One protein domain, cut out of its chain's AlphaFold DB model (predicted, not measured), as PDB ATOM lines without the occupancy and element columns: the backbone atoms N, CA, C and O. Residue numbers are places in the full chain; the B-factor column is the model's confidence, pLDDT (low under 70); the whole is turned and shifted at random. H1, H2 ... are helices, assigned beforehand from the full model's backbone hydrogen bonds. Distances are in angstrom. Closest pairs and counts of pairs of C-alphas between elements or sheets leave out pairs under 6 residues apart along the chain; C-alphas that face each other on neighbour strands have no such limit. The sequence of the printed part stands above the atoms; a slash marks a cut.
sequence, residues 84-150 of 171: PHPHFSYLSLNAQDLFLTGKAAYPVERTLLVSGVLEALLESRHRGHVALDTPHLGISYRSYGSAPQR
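Overview. This is residues 84 to 150 of the 171 residues of an uncharacterized protein of Gemmatimonadaceae bacterium (UniProt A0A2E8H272). Two helices, H1 and H2, make the arms of an open V; they are apart, and a short link joins them at its corner. From the far end of H2, residues 127 to 150 fold back past H2 to H1 as a long strip with no named element. The printed part has 67 residues, with H1 then H2 and no named strand, and its class is all helix. It is only just loose, close to extended, with a radius of gyration of the C-alphas of 16.0 A, and flat, spanning 44 by 31 by 17 A.

Along the chain. H1, residues 87 to 101, begins at C-alpha 87 (31.791, 11.268, 26.756) and is 21.5 A long. H2, residues 108 to 126, is 27.1 A long and ends at C-alpha 126 (30.560, 25.813, -2.932).

Arrangement. H1 and H2 are apart, with six residues between them. In H1 and H2, every O i to N i+4 pair is within hydrogen-bond range.

Size, cuts and confidence. The two C-alphas farthest apart, those of Leu 100 and Gly 128, are 46.3 A apart. The printed part has no cut, and no printed residue has pLDDT under 70.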
ATOM      1  N   PRO A  84      40.118   7.322  27.728       92.75
ATOM      2  CA  PRO A  84      39.167   6.402  27.083       92.75
ATOM      3  C   PRO A  84      37.888   7.023  26.502       92.75
ATOM      4  O   PRO A  84      36.902   6.322  26.289       92.75
ATOM      5  N   HIS A  85      37.882   8.326  26.240       91.88
ATOM      6  CA  HIS A  85      36.768   9.069  25.648       91.88
ATOM      7  C   HIS A  85      35.443   8.919  26.428       91.88
ATOM      8  O   HIS A  85      34.414   8.537  25.863       91.88
ATOM      9  N   PRO A  86      35.413   9.269  27.729       91.25
ATOM     10  CA  PRO A  86      34.272   9.000  28.613       91.25
ATOM     11  C   PRO A  86      32.953   9.662  28.202       91.25
ATOM     12  O   PRO A  86      31.886   9.270  28.673       91.25
ATOM     13  N   HIS A  87      32.992  10.660  27.322       90.12
ATOM     14  CA  HIS A  87      31.791  11.268  26.756       90.12
ATOM     15  C   HIS A  87      30.935  10.251  25.972       90.12
ATOM     16  O   HIS A  87      29.708  10.372  25.971       90.12
ATOM     17  N   PHE A  88      31.534   9.199  25.394       91.88
ATOM     18  CA  PHE A  88      30.784   8.119  24.742       91.88
ATOM     19  C   PHE A  88      30.003   7.230  25.720       91.88
ATOM     20  O   PHE A  88      28.989   6.644  25.331       91.88
ATOM     21  N   SER A  89      30.395   7.174  26.997       91.06
ATOM     22  CA  SER A  89      29.607   6.483  28.026       91.06
ATOM     23  C   SER A  89      28.261   7.178  28.229       91.06
ATOM     24  O   SER A  89      27.222   6.525  28.240       91.06
ATOM     25  N   TYR A  90      28.251   8.512  28.288       92.00
ATOM     26  CA  TYR A  90      27.011   9.285  28.390       92.00
ATOM     27  C   TYR A  90      26.166   9.193  27.119       92.00
ATOM     28  O   TYR A  90      24.944   9.100  27.212       92.00
ATOM     29  N   LEU A  91      26.786   9.149  25.933       93.50
ATOM     30  CA  LEU A  91      26.054   8.863  24.695       93.50
ATOM     31  C   LEU A  91      25.337   7.505  24.777       93.50
ATOM     32  O   LEU A  91      24.143   7.429  24.496       93.50
ATOM     33  N   SER A  92      26.047   6.463  25.215       94.44
ATOM     34  CA  SER A  92      25.497   5.109  25.368       94.44
ATOM     35  C   SER A  92      24.353   5.052  26.382       94.44
ATOM     36  O   SER A  92      23.345   4.399  26.128       94.44
ATOM     37  N   LEU A  93      24.470   5.775  27.499       94.75
ATOM     38  CA  LEU A  93      23.418   5.859  28.513       94.75
ATOM     39  C   LEU A  93      22.149   6.535  27.972       94.75
ATOM     40  O   LEU A  93      21.054   6.004  28.128       94.75
ATOM     41  N   ASN A  94      22.283   7.652  27.250       95.38
ATOM     42  CA  ASN A  94      21.125   8.293  26.615       95.38
ATOM     43  C   ASN A  94      20.504   7.419  25.508       95.38
ATOM     44  O   ASN A  94      19.290   7.447  25.312       95.38
ATOM     45  N   ALA A  95      21.312   6.640  24.781       95.88
ATOM     46  CA  ALA A  95      20.805   5.682  23.799       95.88
ATOM     47  C   ALA A  95      20.032   4.534  24.471       95.88
ATOM     48  O   ALA A  95      18.972   4.141  23.988       95.88
ATOM     49  N   GLN A  96      20.519   4.031  25.608       97.00
ATOM     50  CA  GLN A  96      19.799   3.051  26.421       97.00
ATOM     51  C   GLN A  96      18.441   3.598  26.880       97.00
ATOM     52  O   GLN A  96      17.434   2.914  26.703       97.00
ATOM     53  N   ASP A  97      18.391   4.829  27.401       95.25
ATOM     54  CA  ASP A  97      17.134   5.467  27.814       95.25
ATOM     55  C   ASP A  97      16.143   5.577  26.649       95.25
ATOM     56  O   ASP A  97      14.955   5.291  26.815       95.25
ATOM     57  N   LEU A  98      16.624   5.924  25.449       94.81
ATOM     58  CA  LEU A  98      15.804   5.924  24.239       94.81
ATOM     59  C   LEU A  98      15.220   4.534  23.957       94.81
ATOM     60  O   LEU A  98      14.019   4.428  23.723       94.81
ATOM     61  N   PHE A  99      16.025   3.470  23.997       97.38
ATOM     62  CA  PHE A  99      15.533   2.116  23.720       97.38
ATOM     63  C   PHE A  99      14.543   1.611  24.772       97.38
ATOM     64  O   PHE A  99      13.575   0.939  24.422       97.38
ATOM     65  N   LEU A 100      14.759   1.941  26.045       97.50
ATOM     66  CA  LEU A 100      13.887   1.505  27.138       97.50
ATOM     67  C   LEU A 100      12.564   2.274  27.180       97.50
ATOM     68  O   LEU A 100      11.532   1.707  27.529       97.50
ATOM     69  N   THR A 101      12.588   3.568  26.860       95.56
ATOM     70  CA  THR A 101      11.431   4.457  27.056       95.56
ATOM     71  C   THR A 101      10.731   4.863  25.764       95.56
ATOM     72  O   THR A 101       9.621   5.396  25.817       95.56
ATOM     73  N   GLY A 102      11.377   4.674  24.611       94.56
ATOM     74  CA  GLY A 102      10.940   5.206  23.319       94.56
ATOM     75  C   GLY A 102      11.046   6.732  23.199       94.56
ATOM     76  O   GLY A 102      10.551   7.296  22.226       94.56
ATOM     77  N   LYS A 103      11.652   7.425  24.175       91.31
ATOM     78  CA  LYS A 103      11.747   8.892  24.210       91.31
ATOM     79  C   LYS A 103      13.159   9.349  23.862       91.31
ATOM     80  O   LYS A 103      14.124   8.957  24.508       91.31
ATOM     81  N   ALA A 104      13.278  10.217  22.863       90.81
ATOM     82  CA  ALA A 104      14.560  10.803  22.490       90.81
ATOM     83  C   ALA A 104      15.062  11.791  23.556       90.81
ATOM     84  O   ALA A 104      14.299  12.617  24.054       90.81
ATOM     85  N   ALA A 105      16.363  11.734  23.864       90.81
ATOM     86  CA  ALA A 105      17.012  12.660  24.799       90.81
ATOM     87  C   ALA A 105      17.042  14.109  24.276       90.81
ATOM     88  O   ALA A 105      17.011  15.063  25.053       90.81
ATOM     89  N   TYR A 106      17.085  14.267  22.952       90.38
ATOM     90  CA  TYR A 106      17.024  15.553  22.270       90.38
ATOM     91  C   TYR A 106      15.893  15.542  21.235       90.38
ATOM     92  O   TYR A 106      15.642  14.498  20.628       90.38
ATOM     93  N   PRO A 107      15.231  16.689  21.003       92.56
ATOM     94  CA  PRO A 107      14.208  16.817  19.968       92.56
ATOM     95  C   PRO A 107      14.809  16.588  18.577       92.56
ATOM     96  O   PRO A 107      15.908  17.068  18.281       92.56
ATOM     97  N   VAL A 108      14.093  15.862  17.715       91.75
ATOM     98  CA  VAL A 108      14.563  15.502  16.364       91.75
ATOM     99  C   VAL A 108      14.731  16.732  15.469       91.75
ATOM    100  O   VAL A 108      15.624  16.779  14.626       91.75
ATOM    101  N   GLU A 109      13.938  17.770  15.717       94.50
ATOM    102  CA  GLU A 109      13.995  19.071  15.059       94.50
ATOM    103  C   GLU A 109      15.373  19.721  15.219       94.50
ATOM    104  O   GLU A 109      15.863  20.356  14.289       94.50
ATOM    105  N   ARG A 110      16.053  19.505  16.357       93.75
ATOM    106  CA  ARG A 110      17.430  19.980  16.553       93.75
ATOM    107  C   ARG A 110      18.388  19.317  15.562       93.75
ATOM    108  O   ARG A 110      19.266  19.990  15.032       93.75
ATOM    109  N   THR A 111      18.241  18.015  15.325       93.56
ATOM    110  CA  THR A 111      19.061  17.291  14.342       93.56
ATOM    111  C   THR A 111      18.794  17.820  12.939       93.56
ATOM    112  O   THR A 111      19.743  18.134  12.229       93.56
ATOM    113  N   LEU A 112      17.520  18.000  12.572       95.00
ATOM    114  CA  LEU A 112      17.135  18.562  11.277       95.00
ATOM    115  C   LEU A 112      17.719  19.969  11.064       95.00
ATOM    116  O   LEU A 112      18.321  20.216  10.022       95.00
ATOM    117  N   LEU A 113      17.612  20.854  12.061       95.19
ATOM    118  CA  LEU A 113      18.189  22.201  12.005       95.19
ATOM    119  C   LEU A 113      19.700  22.168  11.805       95.19
ATOM    120  O   LEU A 113      20.204  22.820  10.900       95.19
ATOM    121  N   VAL A 114      20.430  21.413  12.630       94.81
ATOM    122  CA  VAL A 114      21.898  21.375  12.552       94.81
ATOM    123  C   VAL A 114      22.358  20.789  11.216       94.81
ATOM    124  O   VAL A 114      23.268  21.338  10.597       94.81
ATOM    125  N   SER A 115      21.727  19.710  10.747       96.31
ATOM    126  CA  SER A 115      22.056  19.096   9.459       96.31
ATOM    127  C   SER A 115      21.755  20.023   8.280       96.31
ATOM    128  O   SER A 115      22.620  20.195   7.426       96.31
ATOM    129  N   GLY A 116      20.576  20.653   8.249       97.25
ATOM    130  CA  GLY A 116      20.196  21.574   7.175       97.25
ATOM    131  C   GLY A 116      21.034  22.854   7.162       97.25
ATOM    132  O   GLY A 116      21.464  23.311   6.109       97.25
ATOM    133  N   VAL A 117      21.353  23.404   8.338       97.00
ATOM    134  CA  VAL A 117      22.263  24.550   8.453       97.00
ATOM    135  C   VAL A 117      23.655  24.192   7.931       97.00
ATOM    136  O   VAL A 117      24.253  24.974   7.192       97.00
ATOM    137  N   LEU A 118      24.181  23.015   8.284       97.31
ATOM    138  CA  LEU A 118      25.491  22.580   7.809       97.31
ATOM    139  C   LEU A 118      25.505  22.388   6.287       97.31
ATOM    140  O   LEU A 118      26.454  22.818   5.637       97.31
ATOM    141  N   GLU A 119      24.457  21.793   5.718       97.94
ATOM    142  CA  GLU A 119      24.295  21.681   4.267       97.94
ATOM    143  C   GLU A 119      24.314  23.064   3.598       97.94
ATOM    144  O   GLU A 119      25.132  23.301   2.711       97.94
ATOM    145  N   ALA A 120      23.497  24.007   4.078       98.12
ATOM    146  CA  ALA A 120      23.446  25.363   3.539       98.12
ATOM    147  C   ALA A 120      24.800  26.089   3.644       98.12
ATOM    148  O   ALA A 120      25.208  26.790   2.721       98.12
ATOM    149  N   LEU A 121      25.548  25.901   4.736       97.50
ATOM    150  CA  LEU A 121      26.897  26.460   4.883       97.50
ATOM    151  C   LEU A 121      27.891  25.870   3.869       97.50
ATOM    152  O   LEU A 121      28.727  26.596   3.321       97.50
ATOM    153  N   LEU A 122      27.812  24.563   3.609       97.06
ATOM    154  CA  LEU A 122      28.653  23.895   2.615       97.06
ATOM    155  C   LEU A 122      28.289  24.330   1.191       97.06
ATOM    156  O   LEU A 122      29.191  24.611   0.400       97.06
ATOM    157  N   GLU A 123      27.000  24.468   0.889       98.19
ATOM    158  CA  GLU A 123      26.517  24.969  -0.400       98.19
ATOM    159  C   GLU A 123      26.897  26.440  -0.611       98.19
ATOM    160  O   GLU A 123      27.379  26.820  -1.678       98.19
ATOM    161  N   SER A 124      26.782  27.271   0.430       98.06
ATOM    162  CA  SER A 124      27.251  28.661   0.414       98.06
ATOM    163  C   SER A 124      28.726  28.722   0.035       98.06
ATOM    164  O   SER A 124      29.110  29.468  -0.871       98.06
ATOM    165  N   ARG A 125      29.560  27.893   0.676       96.06
ATOM    166  CA  ARG A 125      30.984  27.778   0.346       96.06
ATOM    167  C   ARG A 125      31.194  27.330  -1.100       96.06
ATOM    168  O   ARG A 125      32.025  27.923  -1.782       96.06
ATOM    169  N   HIS A 126      30.463  26.318  -1.562       97.50
ATOM    170  CA  HIS A 126      30.560  25.813  -2.932       97.50
ATOM    171  C   HIS A 126      30.237  26.899  -3.972       97.50
ATOM    172  O   HIS A 126      30.953  27.043  -4.960       97.50
ATOM    173  N   ARG A 127      29.227  27.732  -3.698       97.88
ATOM    174  CA  ARG A 127      28.777  28.846  -4.549       97.88
ATOM    175  C   ARG A 127      29.588  30.140  -4.399       97.88
ATOM    176  O   ARG A 127      29.151  31.185  -4.874       97.88
ATOM    177  N   GLY A 128      30.752  30.098  -3.750       96.88
ATOM    178  CA  GLY A 128      31.626  31.267  -3.601       96.88
ATOM    179  C   GLY A 128      31.288  32.163  -2.406       96.88
ATOM    180  O   GLY A 128      31.426  33.378  -2.493       96.88
ATOM    181  N   HIS A 129      30.874  31.570  -1.284       95.81
ATOM    182  CA  HIS A 129      30.611  32.246  -0.004       95.81
ATOM    183  C   HIS A 129      29.421  33.221  -0.019       95.81
ATOM    184  O   HIS A 129      29.419  34.230   0.692       95.81
ATOM    185  N   VAL A 130      28.396  32.916  -0.817       96.31
ATOM    186  CA  VAL A 130      27.174  33.727  -0.913       96.31
ATOM    187  C   VAL A 130      26.226  33.459   0.256       96.31
ATOM    188  O   VAL A 130      26.162  32.341   0.767       96.31
ATOM    189  N   ALA A 131      25.470  34.471   0.681       95.69
ATOM    190  CA  ALA A 131      24.398  34.269   1.651       95.69
ATOM    191  C   ALA A 131      23.288  33.407   1.028       95.69
ATOM    192  O   ALA A 131      22.934  33.610  -0.136       95.69
ATOM    193  N   LEU A 132      22.764  32.450   1.795       98.00
ATOM    194  CA  LEU A 132      21.680  31.569   1.372       98.00
ATOM    195  C   LEU A 132      20.523  31.664   2.359       98.00
ATOM    196  O   LEU A 132      20.693  31.386   3.546       98.00
ATOM    197  N   ASP A 133      19.345  32.002   1.844       97.31
ATOM    198  CA  ASP A 133      18.111  31.931   2.615       97.31
ATOM    199  C   ASP A 133      17.682  30.473   2.779       97.31
ATOM    200  O   ASP A 133      17.709  29.676   1.837       97.31
ATOM    201  N   THR A 134      17.242  30.123   3.986       97.56
ATOM    202  CA  THR A 134      16.833  28.758   4.342       97.56
ATOM    203  C   THR A 134      15.401  28.725   4.891       97.56
ATOM    204  O   THR A 134      15.169  28.270   6.008       97.56
ATOM    205  N   PRO A 135      14.382  29.170   4.123       96.00
ATOM    206  CA  PRO A 135      12.999  29.241   4.616       96.00
ATOM    207  C   PRO A 135      12.436  27.871   5.031       96.00
ATOM    208  O   PRO A 135      11.590  27.782   5.916       96.00
ATOM    209  N   HIS A 136      12.942  26.790   4.433       95.00
ATOM    210  CA  HIS A 136      12.592  25.414   4.790       95.00
ATOM    211  C   HIS A 136      13.111  24.988   6.179       95.00
ATOM    212  O   HIS A 136      12.626  24.000   6.723       95.00
ATOM    213  N   LEU A 137      14.051  25.735   6.773       96.31
ATOM    214  CA  LEU A 137      14.548  25.547   8.142       96.31
ATOM    215  C   LEU A 137      13.840  26.452   9.160       96.31
ATOM    216  O   LEU A 137      14.305  26.572  10.291       96.31
ATOM    217  N   GLY A 138      12.704  27.061   8.801       94.31
ATOM    218  CA  GLY A 138      11.846  27.847   9.698       94.31
ATOM    219  C   GLY A 138      11.120  27.012  10.763       94.31
ATOM    220  O   GLY A 138       9.925  27.191  10.985       94.31
ATOM    221  N   ILE A 139      11.822  26.070  11.392       93.12
ATOM    222  CA  ILE A 139      11.317  25.174  12.430       93.12
ATOM    223  C   ILE A 139      11.820  25.626  13.801       93.12
ATOM    224  O   ILE A 139      12.982  25.981  13.980       93.12
ATOM    225  N   SER A 140      10.940  25.583  14.794       92.69
ATOM    226  CA  SER A 140      11.276  25.867  16.188       92.69
ATOM    227  C   SER A 140      11.279  24.580  16.999       92.69
ATOM    228  O   SER A 140      10.396  23.743  16.819       92.69
ATOM    229  N   TYR A 141      12.192  24.460  17.956       92.50
ATOM    230  CA  TYR A 141      12.164  23.379  18.935       92.50
ATOM    231  C   TYR A 141      12.301  23.934  20.347       92.50
ATOM    232  O   TYR A 141      12.912  24.978  20.574       92.50
ATOM    233  N   ARG A 142      11.747  23.212  21.319       92.06
ATOM    234  CA  ARG A 142      12.018  23.465  22.734       92.06
ATOM    235  C   ARG A 142      13.149  22.549  23.170       92.06
ATOM    236  O   ARG A 142      13.134  21.365  22.844       92.06
ATOM    237  N   SER A 143      14.122  23.094  23.899       87.94
ATOM    238  CA  SER A 143      15.177  22.280  24.512       87.94
ATOM    239  C   SER A 143      14.583  21.185  25.411       87.94
ATOM    240  O   SER A 143      13.388  21.183  25.715       87.94
ATOM    241  N   TYR A 144      15.425  20.249  25.840       83.00
ATOM    242  CA  TYR A 144      15.015  19.151  26.707       83.00
ATOM    243  C   TYR A 144      14.259  19.663  27.950       83.00
ATOM    244  O   TYR A 144      14.651  20.650  28.574       83.00
ATOM    245  N   GLY A 145      13.162  18.992  28.315       82.94
ATOM    246  CA  GLY A 145      12.432  19.291  29.554       82.94
ATOM    247  C   GLY A 145      13.152  18.751  30.793       82.94
ATOM    248  O   GLY A 145      13.220  19.424  31.817       82.94
ATOM    249  N   SER A 146      13.751  17.565  30.661       86.62
ATOM    250  CA  SER A 146      14.617  16.933  31.660       86.62
ATOM    251  C   SER A 146      16.026  16.829  31.098       86.62
ATOM    252  O   SER A 146      16.187  16.467  29.934       86.62
ATOM    253  N   ALA A 147      17.041  17.153  31.900       89.69
ATOM    254  CA  ALA A 147      18.426  17.098  31.443       89.69
ATOM    255  C   ALA A 147      18.810  15.672  30.993       89.69
ATOM    256  O   ALA A 147      18.622  14.738  31.773       89.69
ATOM    257  N   PRO A 148      19.369  15.504  29.778       91.19
ATOM    258  CA  PRO A 148      19.977  14.254  29.339       91.19
ATOM    259  C   PRO A 148      21.088  13.821  30.291       91.19
ATOM    260  O   PRO A 148      21.701  14.659  30.964       91.19
ATOM    261  N   GLN A 149      21.407  12.528  30.297       92.12
ATOM    262  CA  GLN A 149      22.534  12.032  31.078       92.12
ATOM    263  C   GLN A 149      23.830  12.659  30.557       92.12
ATOM    264  O   GLN A 149      24.188  12.500  29.390       92.12
ATOM    265  N   ARG A 150      24.531  13.407  31.406       90.06
ATOM    266  CA  ARG A 150      25.759  14.126  31.045       90.06
ATOM    267  C   ARG A 150      26.654  14.292  32.270       90.06
ATOM    268  O   ARG A 150      26.135  14.269  33.390       90.06
TER     269      ARG A 150